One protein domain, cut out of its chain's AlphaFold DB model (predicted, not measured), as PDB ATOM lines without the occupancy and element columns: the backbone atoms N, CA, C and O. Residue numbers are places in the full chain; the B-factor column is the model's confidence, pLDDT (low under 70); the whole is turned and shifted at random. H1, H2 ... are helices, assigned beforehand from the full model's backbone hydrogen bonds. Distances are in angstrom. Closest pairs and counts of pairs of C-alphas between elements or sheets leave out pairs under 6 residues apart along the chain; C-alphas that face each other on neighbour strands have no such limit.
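What this domain is: This is residues 278 to 310 and 379 to 454 of the 518 residues of an uncharacterized protein of Stylonychia lemnae (UniProt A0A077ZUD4). A very long, straight helix, H3, makes the longest axis, and a second long helix, H1, meets it near its middle with residues 300 to 304, roughly as the stem of a T. The short helix H2 packs on H3 beside that junction, while residues 278 to 293 of H1 and 432 to 454 of H3 stick out as free arms. The printed part has 109 residues with three named helices, in the order H1, H2, H3, and no named strand; its class is all helix. It is only just extended, close to loose, with a radius of gyration of the C-alphas of 19.9 A, and only just flat, spanning 69 by 47 by 21 A.

Where its parts are: H1, residues 278 to 308, begins at C-alpha 278 (289.999, 250.172, 327.996) and is 44.6 A long. H2 is residues 388 to 400, 18.5 A. H3, residues 407 to 454, is 70.3 A long and ends at C-alpha 454 (266.885, 235.587, 382.159).

How they stand to each other: H1 and H3 touch, about perpendicular at 77 degrees; their closest C-alphas, of Phe 300 and Val 427, are 6.5 A apart. H1 and H2 only just touch, with 3 pairs of C-alphas within 8 A, the closest those of Cys 301 and Pro 388 at 6.2 A; they run opposite ways at a steep tilt of 44 degrees. H2 touches H3 with residues 390 to 394 alone, closest at the C-alphas of Tyr 394 and Leu 416, 5.6 A, at a steep tilt of 64 degrees, opposite ways. In H2 every O i to N i+4 pair is within hydrogen-bond range; in H1 26 of 27 are, in H3 42 of 44.

The domain as a whole: Residues 311 to 378 are not printed, and C-alphas 310 and 379 are 11.6 A apart across this cut. The link from H2 to H3 is short. Mean pLDDT of the printed part is 72.2, with 39 residues under 70, among them 379 to 385 and 402 to 409.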
ATOM      1  N   GLY A 278     289.930 249.120 328.998       76.88
ATOM      2  CA  GLY A 278     289.999 250.172 327.996       76.88
ATOM      3  C   GLY A 278     289.202 251.431 328.338       76.88
ATOM      4  O   GLY A 278     288.606 251.601 329.405       76.88
ATOM      5  N   VAL A 279     289.184 252.354 327.373       68.12
ATOM      6  CA  VAL A 279     288.554 253.679 327.507       68.12
ATOM      7  C   VAL A 279     287.051 253.572 327.795       68.12
ATOM      8  O   VAL A 279     286.517 254.370 328.560       68.12
ATOM      9  N   TYR A 280     286.368 252.563 327.244       68.62
ATOM     10  CA  TYR A 280     284.930 252.364 327.450       68.62
ATOM     11  C   TYR A 280     284.589 252.022 328.905       68.62
ATOM     12  O   TYR A 280     283.738 252.672 329.512       68.62
ATOM     13  N   ASN A 281     285.302 251.063 329.497       66.81
ATOM     14  CA  ASN A 281     285.099 250.702 330.898       66.81
ATOM     15  C   ASN A 281     285.563 251.807 331.848       66.81
ATOM     16  O   ASN A 281     284.953 252.017 332.892       66.81
ATOM     17  N   SER A 282     286.569 252.584 331.449       71.06
ATOM     18  CA  SER A 282     286.995 253.773 332.192       71.06
ATOM     19  C   SER A 282     285.914 254.864 332.193       71.06
ATOM     20  O   SER A 282     285.647 255.470 333.229       71.06
ATOM     21  N   LEU A 283     285.216 255.073 331.070       69.38
ATOM     22  CA  LEU A 283     284.057 255.971 330.996       69.38
ATOM     23  C   LEU A 283     282.861 255.442 331.792       69.38
ATOM     24  O   LEU A 283     282.197 256.227 332.469       69.38
ATOM     25  N   LEU A 284     282.606 254.131 331.760       70.19
ATOM     26  CA  LEU A 284     281.601 253.505 332.620       70.19
ATOM     27  C   LEU A 284     281.945 253.694 334.097       70.19
ATOM     28  O   LEU A 284     281.064 254.044 334.872       70.19
ATOM     29  N   PHE A 285     283.209 253.533 334.483       72.06
ATOM     30  CA  PHE A 285     283.671 253.735 335.853       72.06
ATOM     31  C   PHE A 285     283.489 255.188 336.311       72.06
ATOM     32  O   PHE A 285     282.940 255.435 337.385       72.06
ATOM     33  N   ILE A 286     283.843 256.161 335.465       75.75
ATOM     34  CA  ILE A 286     283.551 257.583 335.713       75.75
ATOM     35  C   ILE A 286     282.033 257.799 335.836       75.75
ATOM     36  O   ILE A 286     281.575 258.472 336.761       75.75
ATOM     37  N   GLY A 287     281.240 257.181 334.958       74.88
ATOM     38  CA  GLY A 287     279.781 257.188 335.020       74.88
ATOM     39  C   GLY A 287     279.237 256.607 336.328       74.88
ATOM     40  O   GLY A 287     278.323 257.187 336.912       74.88
ATOM     41  N   PHE A 288     279.829 255.526 336.839       71.75
ATOM     42  CA  PHE A 288     279.483 254.911 338.120       71.75
ATOM     43  C   PHE A 288     279.822 255.816 339.303       71.75
ATOM     44  O   PHE A 288     278.994 255.950 340.202       71.75
ATOM     45  N   ILE A 289     280.984 256.477 339.300       70.81
ATOM     46  CA  ILE A 289     281.354 257.445 340.343       70.81
ATOM     47  C   ILE A 289     280.355 258.607 340.365       70.81
ATOM     48  O   ILE A 289     279.846 258.967 341.430       70.81
ATOM     49  N   LEU A 290     280.024 259.160 339.195       72.06
ATOM     50  CA  LEU A 290     279.041 260.236 339.079       72.06
ATOM     51  C   LEU A 290     277.650 259.765 339.525       72.06
ATOM     52  O   LEU A 290     277.007 260.424 340.343       72.06
ATOM     53  N   TYR A 291     277.198 258.601 339.051       76.75
ATOM     54  CA  TYR A 291     275.923 258.008 339.450       76.75
ATOM     55  C   TYR A 291     275.854 257.769 340.962       76.75
ATOM     56  O   TYR A 291     274.837 258.084 341.575       76.75
ATOM     57  N   TYR A 292     276.929 257.277 341.583       71.38
ATOM     58  CA  TYR A 292     276.996 257.047 343.025       71.38
ATOM     59  C   TYR A 292     276.807 258.349 343.819       71.38
ATOM     60  O   TYR A 292     275.984 258.394 344.736       71.38
ATOM     61  N   GLN A 293     277.479 259.433 343.414       70.94
ATOM     62  CA  GLN A 293     277.311 260.754 344.037       70.94
ATOM     63  C   GLN A 293     275.881 261.303 343.875       70.94
ATOM     64  O   GLN A 293     275.311 261.881 344.809       70.94
ATOM     65  N   PHE A 294     275.261 261.095 342.708       74.75
ATOM     66  CA  PHE A 294     273.880 261.524 342.473       74.75
ATOM     67  C   PHE A 294     272.851 260.651 343.192       74.75
ATOM     68  O   PHE A 294     271.832 261.173 343.647       74.75
ATOM     69  N   ARG A 295     273.108 259.349 343.345       78.81
ATOM     70  CA  ARG A 295     272.199 258.403 344.002       78.81
ATOM     71  C   ARG A 295     271.963 258.772 345.462       78.81
ATOM     72  O   ARG A 295     270.808 258.808 345.877       78.81
ATOM     73  N   GLU A 296     273.018 259.075 346.224       74.75
ATOM     74  CA  GLU A 296     272.880 259.495 347.629       74.75
ATOM     75  C   GLU A 296     272.037 260.778 347.724       74.75
ATOM     76  O   GLU A 296     271.102 260.864 348.520       74.75
ATOM     77  N   THR A 297     272.296 261.736 346.832       77.50
ATOM     78  CA  THR A 297     271.550 262.999 346.779       77.50
ATOM     79  C   THR A 297     270.072 262.790 346.448       77.50
ATOM     80  O   THR A 297     269.200 263.350 347.111       77.50
ATOM     81  N   MET A 298     269.767 261.958 345.451       72.94
ATOM     82  CA  MET A 298     268.391 261.631 345.067       72.94
ATOM     83  C   MET A 298     267.646 260.904 346.186       72.94
ATOM     84  O   MET A 298     266.494 261.234 346.459       72.94
ATOM     85  N   PHE A 299     268.312 259.970 346.867       80.44
ATOM     86  CA  PHE A 299     267.752 259.241 348.001       80.44
ATOM     87  C   PHE A 299     267.376 260.179 349.154       80.44
ATOM     88  O   PHE A 299     266.237 260.150 349.622       80.44
ATOM     89  N   PHE A 300     268.280 261.071 349.572       75.19
ATOM     90  CA  PHE A 300     267.963 262.031 350.631       75.19
ATOM     91  C   PHE A 300     266.890 263.028 350.208       75.19
ATOM     92  O   PHE A 300     266.023 263.344 351.013       75.19
ATOM     93  N   CYS A 301     266.883 263.483 348.955       73.81
ATOM     94  CA  CYS A 301     265.799 264.322 348.450       73.81
ATOM     95  C   CYS A 301     264.440 263.607 348.481       73.81
ATOM     96  O   CYS A 301     263.440 264.239 348.809       73.81
ATOM     97  N   GLN A 302     264.390 262.308 348.168       74.94
ATOM     98  CA  GLN A 302     263.168 261.503 348.258       74.94
ATOM     99  C   GLN A 302     262.714 261.303 349.707       74.94
ATOM    100  O   GLN A 302     261.534 261.462 349.996       74.94
ATOM    101  N   ILE A 303     263.632 261.016 350.634       74.06
ATOM    102  CA  ILE A 303     263.297 260.919 352.063       74.06
ATOM    103  C   ILE A 303     262.830 262.266 352.607       74.06
ATOM    104  O   ILE A 303     261.863 262.321 353.361       74.06
ATOM    105  N   LEU A 304     263.498 263.356 352.231       70.62
ATOM    106  CA  LEU A 304     263.116 264.697 352.656       70.62
ATOM    107  C   LEU A 304     261.741 265.071 352.100       70.62
ATOM    108  O   LEU A 304     260.900 265.559 352.848       70.62
ATOM    109  N   SER A 305     261.468 264.780 350.826       69.69
ATOM    110  CA  SER A 305     260.160 265.065 350.238       69.69
ATOM    111  C   SER A 305     259.060 264.187 350.839       69.69
ATOM    112  O   SER A 305     258.027 264.708 351.230       69.69
ATOM    113  N   GLN A 306     259.263 262.882 351.013       71.62
ATOM    114  CA  GLN A 306     258.218 261.988 351.527       71.62
ATOM    115  C   GLN A 306     258.042 262.071 353.051       71.62
ATOM    116  O   GLN A 306     256.922 262.032 353.553       71.62
ATOM    117  N   GLY A 307     259.137 262.200 353.802       59.56
ATOM    118  CA  GLY A 307     259.145 262.195 355.267       59.56
ATOM    119  C   GLY A 307     258.892 263.558 355.916       59.56
ATOM    120  O   GLY A 307     258.590 263.607 357.113       59.56
ATOM    121  N   TYR A 308     259.018 264.654 355.157       60.91
ATOM    122  CA  TYR A 308     258.867 266.023 355.669       60.91
ATOM    123  C   TYR A 308     257.827 266.870 354.899       60.91
ATOM    124  O   TYR A 308     257.649 268.037 355.244       60.91
ATOM    125  N   LEU A 309     257.084 266.302 353.930       48.88
ATOM    126  CA  LEU A 309     255.910 266.942 353.288       48.88
ATOM    127  C   LEU A 309     254.551 266.376 353.739       48.88
ATOM    128  O   LEU A 309     253.574 266.459 353.000       48.88
ATOM    129  N   VAL A 310     254.424 265.841 354.953       45.72
ATOM    130  CA  VAL A 310     253.090 265.521 355.493       45.72
ATOM    131  C   VAL A 310     252.600 266.708 356.315       45.72
ATOM    132  O   VAL A 310     252.817 266.773 357.521       45.72
ATOM    133  N   PHE A 379     258.557 265.921 366.489       54.00
ATOM    134  CA  PHE A 379     257.434 266.815 366.147       54.00
ATOM    135  C   PHE A 379     257.834 268.249 365.731       54.00
ATOM    136  O   PHE A 379     257.022 268.942 365.122       54.00
ATOM    137  N   HIS A 380     259.075 268.703 365.955       53.53
ATOM    138  CA  HIS A 380     259.558 270.034 365.530       53.53
ATOM    139  C   HIS A 380     260.171 270.069 364.112       53.53
ATOM    140  O   HIS A 380     261.212 270.686 363.865       53.53
ATOM    141  N   ARG A 381     259.529 269.415 363.140       52.88
ATOM    142  CA  ARG A 381     260.043 269.330 361.762       52.88
ATOM    143  C   ARG A 381     259.793 270.630 360.989       52.88
ATOM    144  O   ARG A 381     258.652 271.017 360.761       52.88
ATOM    145  N   LYS A 382     260.870 271.307 360.571       54.62
ATOM    146  CA  LYS A 382     260.808 272.427 359.615       54.62
ATOM    147  C   LYS A 382     260.603 271.886 358.197       54.62
ATOM    148  O   LYS A 382     261.171 270.859 357.839       54.62
ATOM    149  N   TYR A 383     259.814 272.595 357.397       58.16
ATOM    150  CA  TYR A 383     259.501 272.221 356.019       58.16
ATOM    151  C   TYR A 383     260.705 272.456 355.097       58.16
ATOM    152  O   TYR A 383     261.238 273.566 355.031       58.16
ATOM    153  N   PHE A 384     261.119 271.420 354.363       59.66
ATOM    154  CA  PHE A 384     262.196 271.495 353.377       59.66
ATOM    155  C   PHE A 384     261.635 271.213 351.983       59.66
ATOM    156  O   PHE A 384     261.406 270.065 351.618       59.66
ATOM    157  N   ILE A 385     261.438 272.262 351.184       66.94
ATOM    158  CA  ILE A 385     261.196 272.117 349.746       66.94
ATOM    159  C   ILE A 385     262.535 272.376 349.063       66.94
ATOM    160  O   ILE A 385     262.918 273.526 348.859       66.94
ATOM    161  N   VAL A 386     263.282 271.311 348.772       72.81
ATOM    162  CA  VAL A 386     264.501 271.405 347.962       72.81
ATOM    163  C   VAL A 386     264.345 270.513 346.742       72.81
ATOM    164  O   VAL A 386     264.157 269.305 346.867       72.81
ATOM    165  N   SER A 387     264.412 271.116 345.554       79.62
ATOM    166  CA  SER A 387     264.424 270.362 344.305       79.62
ATOM    167  C   SER A 387     265.792 269.689 344.122       79.62
ATOM    168  O   SER A 387     266.815 270.374 344.227       79.62
ATOM    169  N   PRO A 388     265.854 268.388 343.772       74.81
ATOM    170  CA  PRO A 388     267.113 267.717 343.437       74.81
ATOM    171  C   PRO A 388     267.893 268.461 342.351       74.81
ATOM    172  O   PRO A 388     269.118 268.538 342.377       74.81
ATOM    173  N   LEU A 389     267.165 269.067 341.414       80.62
ATOM    174  CA  LEU A 389     267.727 269.759 340.265       80.62
ATOM    175  C   LEU A 389     268.478 271.042 340.670       80.62
ATOM    176  O   LEU A 389     269.441 271.422 340.004       80.62
ATOM    177  N   ASP A 390     268.102 271.670 341.786       83.56
ATOM    178  CA  ASP A 390     268.802 272.838 342.333       83.56
ATOM    179  C   ASP A 390     270.120 272.443 343.008       83.56
ATOM    180  O   ASP A 390     271.128 273.133 342.856       83.56
ATOM    181  N   ILE A 391     270.152 271.289 343.681       82.06
ATOM    182  CA  ILE A 391     271.379 270.743 344.276       82.06
ATOM    183  C   ILE A 391     272.371 270.359 343.175       82.06
ATOM    184  O   ILE A 391     273.541 270.730 343.247       82.06
ATOM    185  N   ILE A 392     271.897 269.686 342.120       78.81
ATOM    186  CA  ILE A 392     272.723 269.316 340.962       78.81
ATOM    187  C   ILE A 392     273.307 270.570 340.301       78.81
ATOM    188  O   ILE A 392     274.513 270.631 340.054       78.81
ATOM    189  N   LYS A 393     272.478 271.599 340.067       83.00
ATOM    190  CA  LYS A 393     272.928 272.884 339.511       83.00
ATOM    191  C   LYS A 393     273.987 273.541 340.390       83.00
ATOM    192  O   LYS A 393     275.002 273.980 339.858       83.00
ATOM    193  N   TYR A 394     273.784 273.591 341.707       85.31
ATOM    194  CA  TYR A 394     274.755 274.174 342.633       85.31
ATOM    195  C   TYR A 394     276.104 273.441 342.594       85.31
ATOM    196  O   TYR A 394     277.147 274.075 342.443       85.31
ATOM    197  N   THR A 395     276.091 272.109 342.667       78.75
ATOM    198  CA  THR A 395     277.309 271.286 342.647       78.75
ATOM    199  C   THR A 395     278.060 271.422 341.323       78.75
ATOM    200  O   THR A 395     279.273 271.619 341.328       78.75
ATOM    201  N   ALA A 396     277.348 271.415 340.191       77.88
ATOM    202  CA  ALA A 396     277.947 271.648 338.878       77.88
ATOM    203  C   ALA A 396     278.570 273.053 338.768       77.88
ATOM    204  O   ALA A 396     279.687 273.197 338.268       77.88
ATOM    205  N   CYS A 397     277.896 274.086 339.288       81.25
ATOM    206  CA  CYS A 397     278.439 275.448 339.332       81.25
ATOM    207  C   CYS A 397     279.710 275.532 340.190       81.25
ATOM    208  O   CYS A 397     280.658 276.212 339.811       81.25
ATOM    209  N   LYS A 398     279.744 274.826 341.328       79.31
ATOM    210  CA  LYS A 398     280.900 274.793 342.234       79.31
ATOM    211  C   LYS A 398     282.113 274.097 341.606       79.31
ATOM    212  O   LYS A 398     283.223 274.581 341.765       79.31
ATOM    213  N   ILE A 399     281.904 272.979 340.907       75.56
ATOM    214  CA  ILE A 399     282.983 272.203 340.268       75.56
ATOM    215  C   ILE A 399     283.577 272.953 339.072       75.56
ATOM    216  O   ILE A 399     284.786 272.943 338.876       75.56
ATOM    217  N   THR A 400     282.737 273.603 338.267       77.12
ATOM    218  CA  THR A 400     283.186 274.248 337.023       77.12
ATOM    219  C   THR A 400     283.867 275.600 337.233       77.12
ATOM    220  O   THR A 400     284.460 276.112 336.291       77.12
ATOM    221  N   GLY A 401     283.760 276.217 338.419       73.69
ATOM    222  CA  GLY A 401     284.329 277.544 338.712       73.69
ATOM    223  C   GLY A 401     283.775 278.690 337.847       73.69
ATOM    224  O   GLY A 401     284.186 279.837 337.981       73.69
ATOM    225  N   PHE A 402     282.814 278.405 336.964       64.56
ATOM    226  CA  PHE A 402     282.437 279.261 335.836       64.56
ATOM    227  C   PHE A 402     281.608 280.496 336.239       64.56
ATOM    228  O   PHE A 402     281.340 281.374 335.422       64.56
ATOM    229  N   PHE A 403     281.172 280.581 337.498       60.12
ATOM    230  CA  PHE A 403     280.168 281.554 337.933       60.12
ATOM    231  C   PHE A 403     280.687 282.745 338.734       60.12
ATOM    232  O   PHE A 403     279.910 283.662 338.994       60.12
ATOM    233  N   GLU A 404     281.976 282.801 339.068       59.22
ATOM    234  CA  GLU A 404     282.513 283.938 339.832       59.22
ATOM    235  C   GLU A 404     282.597 285.241 339.018       59.22
ATOM    236  O   GLU A 404     282.587 286.323 339.601       59.22
ATOM    237  N   GLN A 405     282.587 285.186 337.682       62.16
ATOM    238  CA  GLN A 405     282.776 286.383 336.850       62.16
ATOM    239  C   GLN A 405     281.493 287.118 336.431       62.16
ATOM    240  O   GLN A 405     281.580 288.255 335.971       62.16
ATOM    241  N   ASN A 406     280.295 286.539 336.587       66.06
ATOM    242  CA  ASN A 406     279.079 287.108 335.988       66.06
ATOM    243  C   ASN A 406     278.061 287.599 337.039       66.06
ATOM    244  O   ASN A 406     277.328 286.807 337.636       66.06
ATOM    245  N   ARG A 407     277.979 288.925 337.253       58.81
ATOM    246  CA  ARG A 407     277.187 289.560 338.336       58.81
ATOM    247  C   ARG A 407     275.703 289.165 338.362       58.81
ATOM    248  O   ARG A 407     275.168 288.935 339.441       58.81
ATOM    249  N   ASN A 408     275.050 289.004 337.210       63.84
ATOM    250  CA  ASN A 408     273.628 288.620 337.158       63.84
ATOM    251  C   ASN A 408     273.380 287.153 337.551       63.84
ATOM    252  O   ASN A 408     272.292 286.806 338.009       63.84
ATOM    253  N   MET A 409     274.393 286.291 337.436       66.00
ATOM    254  CA  MET A 409     274.311 284.904 337.900       66.00
ATOM    255  C   MET A 409     274.587 284.774 339.402       66.00
ATOM    256  O   MET A 409     274.247 283.747 339.987       66.00
ATOM    257  N   CYS A 410     275.113 285.823 340.047       70.06
ATOM    258  CA  CYS A 410     275.404 285.833 341.478       70.06
ATOM    259  C   CYS A 410     274.128 285.676 342.323       70.06
ATOM    260  O   CYS A 410     274.099 284.849 343.231       70.06
ATOM    261  N   ASN A 411     273.033 286.360 341.965       79.19
ATOM    262  CA  ASN A 411     271.757 286.244 342.690       79.19
ATOM    263  C   ASN A 411     271.170 284.825 342.595       79.19
ATOM    264  O   ASN A 411     270.722 284.252 343.587       79.19
ATOM    265  N   LYS A 412     271.232 284.211 341.405       82.56
ATOM    266  CA  LYS A 412     270.766 282.834 341.190       82.56
ATOM    267  C   LYS A 412     271.660 281.817 341.904       82.56
ATOM    268  O   LYS A 412     271.161 280.850 342.472       82.56
ATOM    269  N   TYR A 413     272.970 282.050 341.923       82.88
ATOM    270  CA  TYR A 413     273.924 281.229 342.664       82.88
ATOM    271  C   TYR A 413     273.710 281.315 344.180       82.88
ATOM    272  O   TYR A 413     273.747 280.286 344.852       82.88
ATOM    273  N   GLN A 414     273.428 282.504 344.724       85.25
ATOM    274  CA  GLN A 414     273.101 282.680 346.143       85.25
ATOM    275  C   GLN A 414     271.847 281.890 346.531       85.25
ATOM    276  O   GLN A 414     271.883 281.143 347.505       85.25
ATOM    277  N   GLN A 415     270.787 281.952 345.720       85.62
ATOM    278  CA  GLN A 415     269.576 281.160 345.946       85.62
ATOM    279  C   GLN A 415     269.858 279.645 345.915       85.62
ATOM    280  O   GLN A 415     269.406 278.901 346.787       85.62
ATOM    281  N   LEU A 416     270.657 279.176 344.950       84.94
ATOM    282  CA  LEU A 416     271.078 277.772 344.866       84.94
ATOM    283  C   LEU A 416     271.935 277.349 346.073       84.94
ATOM    284  O   LEU A 416     271.755 276.254 346.603       84.94
ATOM    285  N   LYS A 417     272.826 278.227 346.547       88.00
ATOM    286  CA  LYS A 417     273.658 278.017 347.740       88.00
ATOM    287  C   LYS A 417     272.811 277.920 349.007       88.00
ATOM    288  O   LYS A 417     273.055 277.052 349.841       88.00
ATOM    289  N   GLU A 418     271.804 278.778 349.157       87.00
ATOM    290  CA  GLU A 418     270.859 278.709 350.274       87.00
ATOM    291  C   GLU A 418     270.053 277.407 350.259       87.00
ATOM    292  O   GLU A 418     269.950 276.743 351.291       87.00
ATOM    293  N   ASN A 419     269.543 276.999 349.095       83.19
ATOM    294  CA  ASN A 419     268.831 275.730 348.935       83.19
ATOM    295  C   ASN A 419     269.733 274.529 349.260       83.19
ATOM    296  O   ASN A 419     269.308 273.611 349.963       83.19
ATOM    297  N   TYR A 420     270.999 274.563 348.832       85.06
ATOM    298  CA  TYR A 420     271.990 273.546 349.178       85.06
ATOM    299  C   TYR A 420     272.280 273.499 350.686       85.06
ATOM    300  O   TYR A 420     272.333 272.420 351.274       85.06
ATOM    301  N   ASN A 421     272.414 274.653 351.345       86.50
ATOM    302  CA  ASN A 421     272.609 274.717 352.794       86.50
ATOM    303  C   ASN A 421     271.404 274.148 353.554       86.50
ATOM    304  O   ASN A 421     271.582 273.388 354.506       86.50
ATOM    305  N   ARG A 422     270.176 274.458 353.114       81.38
ATOM    306  CA  ARG A 422     268.949 273.868 353.675       81.38
ATOM    307  C   ARG A 422     268.925 272.352 353.488       81.38
ATOM    308  O   ARG A 422     268.621 271.638 354.438       81.38
ATOM    309  N   TYR A 423     269.310 271.862 352.310       83.56
ATOM    310  CA  TYR A 423     269.466 270.431 352.053       83.56
ATOM    311  C   TYR A 423     270.478 269.781 353.004       83.56
ATOM    312  O   TYR A 423     270.155 268.781 353.632       83.56
ATOM    313  N   GLN A 424     271.660 270.373 353.194       82.38
ATOM    314  CA  GLN A 424     272.681 269.849 354.111       82.38
ATOM    315  C   GLN A 424     272.189 269.769 355.561       82.38
ATOM    316  O   GLN A 424     272.480 268.799 356.258       82.38
ATOM    317  N   VAL A 425     271.409 270.755 356.016       84.25
ATOM    318  CA  VAL A 425     270.757 270.702 357.332       84.25
ATOM    319  C   VAL A 425     269.749 269.550 357.395       84.25
ATOM    320  O   VAL A 425     269.771 268.785 358.357       84.25
ATOM    321  N   GLY A 426     268.924 269.378 356.358       79.31
ATOM    322  CA  GLY A 426     267.988 268.257 356.251       79.31
ATOM    323  C   GLY A 426     268.684 266.894 356.268       79.31
ATOM    324  O   GLY A 426     268.277 266.010 357.012       79.31
ATOM    325  N   VAL A 427     269.784 266.733 355.526       78.00
ATOM    326  CA  VAL A 427     270.588 265.499 355.511       78.00
ATOM    327  C   VAL A 427     271.148 265.186 356.894       78.00
ATOM    328  O   VAL A 427     271.057 264.044 357.334       78.00
ATOM    329  N   ARG A 428     271.701 266.179 357.605       82.31
ATOM    330  CA  ARG A 428     272.202 265.978 358.976       82.31
ATOM    331  C   ARG A 428     271.089 265.538 359.922       82.31
ATOM    332  O   ARG A 428     271.316 264.647 360.734       82.31
ATOM    333  N   GLN A 429     269.899 266.120 359.786       79.06
ATOM    334  CA  GLN A 429     268.745 265.733 360.589       79.06
ATOM    335  C   GLN A 429     268.304 264.296 360.285       79.06
ATOM    336  O   GLN A 429     268.144 263.508 361.208       79.06
ATOM    337  N   VAL A 430     268.179 263.925 359.007       75.81
ATOM    338  CA  VAL A 430     267.810 262.559 358.600       75.81
ATOM    339  C   VAL A 430     268.850 261.539 359.060       75.81
ATOM    340  O   VAL A 430     268.474 260.480 359.547       75.81
ATOM    341  N   LYS A 431     270.149 261.847 358.941       78.88
ATOM    342  CA  LYS A 431     271.225 260.975 359.440       78.88
ATOM    343  C   LYS A 431     271.129 260.804 360.957       78.88
ATOM    344  O   LYS A 431     271.087 259.674 361.420       78.88
ATOM    345  N   SER A 432     270.944 261.894 361.706       79.12
ATOM    346  CA  SER A 432     270.717 261.832 363.156       79.12
ATOM    347  C   SER A 432     269.476 261.009 363.527       79.12
ATOM    348  O   SER A 432     269.501 260.277 364.514       79.12
ATOM    349  N   ASP A 433     268.390 261.121 362.759       74.81
ATOM    350  CA  ASP A 433     267.153 260.371 362.992       74.81
ATOM    351  C   ASP A 433     267.345 258.871 362.669       74.81
ATOM    352  O   ASP A 433     266.863 258.012 363.408       74.81
ATOM    353  N   LEU A 434     268.083 258.535 361.602       72.81
ATOM    354  CA  LEU A 434     268.429 257.155 361.236       72.81
ATOM    355  C   LEU A 434     269.371 256.509 362.256       72.81
ATOM    356  O   LEU A 434     269.123 255.377 362.670       72.81
ATOM    357  N   ASP A 435     270.388 257.238 362.713       72.25
ATOM    358  CA  ASP A 435     271.307 256.790 363.759       72.25
ATOM    359  C   ASP A 435     270.548 256.545 365.071       72.25
ATOM    360  O   ASP A 435     270.779 255.545 365.754       72.25
ATOM    361  N   LEU A 436     269.570 257.400 365.398       70.31
ATOM    362  CA  LEU A 436     268.686 257.207 366.548       70.31
ATOM    363  C   LEU A 436     267.821 255.946 366.396       70.31
ATOM    364  O   LEU A 436     267.663 255.197 367.360       70.31
ATOM    365  N   ILE A 437     267.280 255.671 365.205       66.69
ATOM    366  CA  ILE A 437     266.507 254.449 364.931       66.69
ATOM    367  C   ILE A 437     267.397 253.205 365.040       66.69
ATOM    368  O   ILE A 437     267.003 252.222 365.671       66.69
ATOM    369  N   GLN A 438     268.602 253.241 364.469       67.94
ATOM    370  CA  GLN A 438     269.567 252.147 364.564       67.94
ATOM    371  C   GLN A 438     269.976 251.905 366.020       67.94
ATOM    372  O   GLN A 438     270.010 250.760 366.474       67.94
ATOM    373  N   TYR A 439     270.181 252.974 366.787       66.44
ATOM    374  CA  TYR A 439     270.440 252.911 368.220       66.44
ATOM    375  C   TYR A 439     269.264 252.307 369.004       66.44
ATOM    376  O   TYR A 439     269.467 251.442 369.856       66.44
ATOM    377  N   ILE A 440     268.022 252.693 368.694       63.72
ATOM    378  CA  ILE A 440     266.816 252.097 369.291       63.72
ATOM    379  C   ILE A 440     266.727 250.601 368.957       63.72
ATOM    380  O   ILE A 440     266.363 249.803 369.821       63.72
ATOM    381  N   ASN A 441     267.077 250.197 367.735       62.75
ATOM    382  CA  ASN A 441     267.082 248.789 367.336       62.75
ATOM    383  C   ASN A 441     268.173 247.989 368.061       62.75
ATOM    384  O   ASN A 441     267.885 246.898 368.547       62.75
ATOM    385  N   LEU A 442     269.372 248.555 368.234       67.00
ATOM    386  CA  LEU A 442     270.440 247.954 369.042       67.00
ATOM    387  C   LEU A 442     270.038 247.818 370.517       67.00
ATOM    388  O   LEU A 442     270.302 246.788 371.136       67.00
ATOM    389  N   MET A 443     269.363 248.825 371.080       64.06
ATOM    390  CA  MET A 443     268.811 248.763 372.439       64.06
ATOM    391  C   MET A 443     267.774 247.640 372.560       64.06
ATOM    392  O   MET A 443     267.861 246.827 373.475       64.06
ATOM    393  N   LYS A 444     266.850 247.525 371.597       67.56
ATOM    394  CA  LYS A 444     265.857 246.439 371.554       67.56
ATOM    395  C   LYS A 444     266.498 245.058 371.418       67.56
ATOM    396  O   LYS A 444     266.009 244.106 372.018       67.56
ATOM    397  N   GLU A 445     267.565 244.926 370.634       75.19
ATOM    398  CA  GLU A 445     268.292 243.663 370.479       75.19
ATOM    399  C   GLU A 445     268.995 243.262 371.781       75.19
ATOM    400  O   GLU A 445     268.895 242.110 372.206       75.19
ATOM    401  N   LYS A 446     269.650 244.214 372.459       71.44
ATOM    402  CA  LYS A 446     270.266 243.972 373.771       71.44
ATOM    403  C   LYS A 446     269.231 243.631 374.840       71.44
ATOM    404  O   LYS A 446     269.452 242.688 375.594       71.44
ATOM    405  N   ASP A 447     268.092 244.320 374.862       69.31
ATOM    406  CA  ASP A 447     266.986 244.002 375.769       69.31
ATOM    407  C   ASP A 447     266.425 242.598 375.497       69.31
ATOM    408  O   ASP A 447     266.176 241.849 376.439       69.31
ATOM    409  N   ARG A 448     266.301 242.183 374.225       69.81
ATOM    410  CA  ARG A 448     265.919 240.805 373.865       69.81
ATOM    411  C   ARG A 448     266.939 239.774 374.342       69.81
ATOM    412  O   ARG A 448     266.529 238.750 374.876       69.81
ATOM    413  N   LYS A 449     268.242 240.036 374.189       71.31
ATOM    414  CA  LYS A 449     269.311 239.138 374.668       71.31
ATOM    415  C   LYS A 449     269.319 239.024 376.197       71.31
ATOM    416  O   LYS A 449     269.455 237.923 376.716       71.31
ATOM    417  N   LEU A 450     269.090 240.128 376.909       67.31
ATOM    418  CA  LEU A 450     268.938 240.142 378.370       67.31
ATOM    419  C   LEU A 450     267.699 239.363 378.832       67.31
ATOM    420  O   LEU A 450     267.785 238.582 379.775       67.31
ATOM    421  N   LEU A 451     266.559 239.532 378.156       62.03
ATOM    422  CA  LEU A 451     265.350 238.748 378.429       62.03
ATOM    423  C   LEU A 451     265.554 237.258 378.134       62.03
ATOM    424  O   LEU A 451     265.107 236.427 378.916       62.03
ATOM    425  N   HIS A 452     266.258 236.914 377.054       63.75
ATOM    426  CA  HIS A 452     266.566 235.527 376.711       63.75
ATOM    427  C   HIS A 452     267.490 234.874 377.752       63.75
ATOM    428  O   HIS A 452     267.216 233.766 378.199       63.75
ATOM    429  N   GLY A 453     268.531 235.576 378.216       62.88
ATOM    430  CA  GLY A 453     269.411 235.087 379.288       62.88
ATOM    431  C   GLY A 453     268.690 234.881 380.627       62.88
ATOM    432  O   GLY A 453     268.960 233.912 381.328       62.88
ATOM    433  N   LEU A 454     267.717 235.738 380.956       57.91
ATOM    434  CA  LEU A 454     266.885 235.587 382.159       57.91
ATOM    435  C   LEU A 454     265.915 234.399 382.082       57.91
ATOM    436  O   LEU A 454     265.564 233.840 383.118       57.91
TER     437      LEU A 454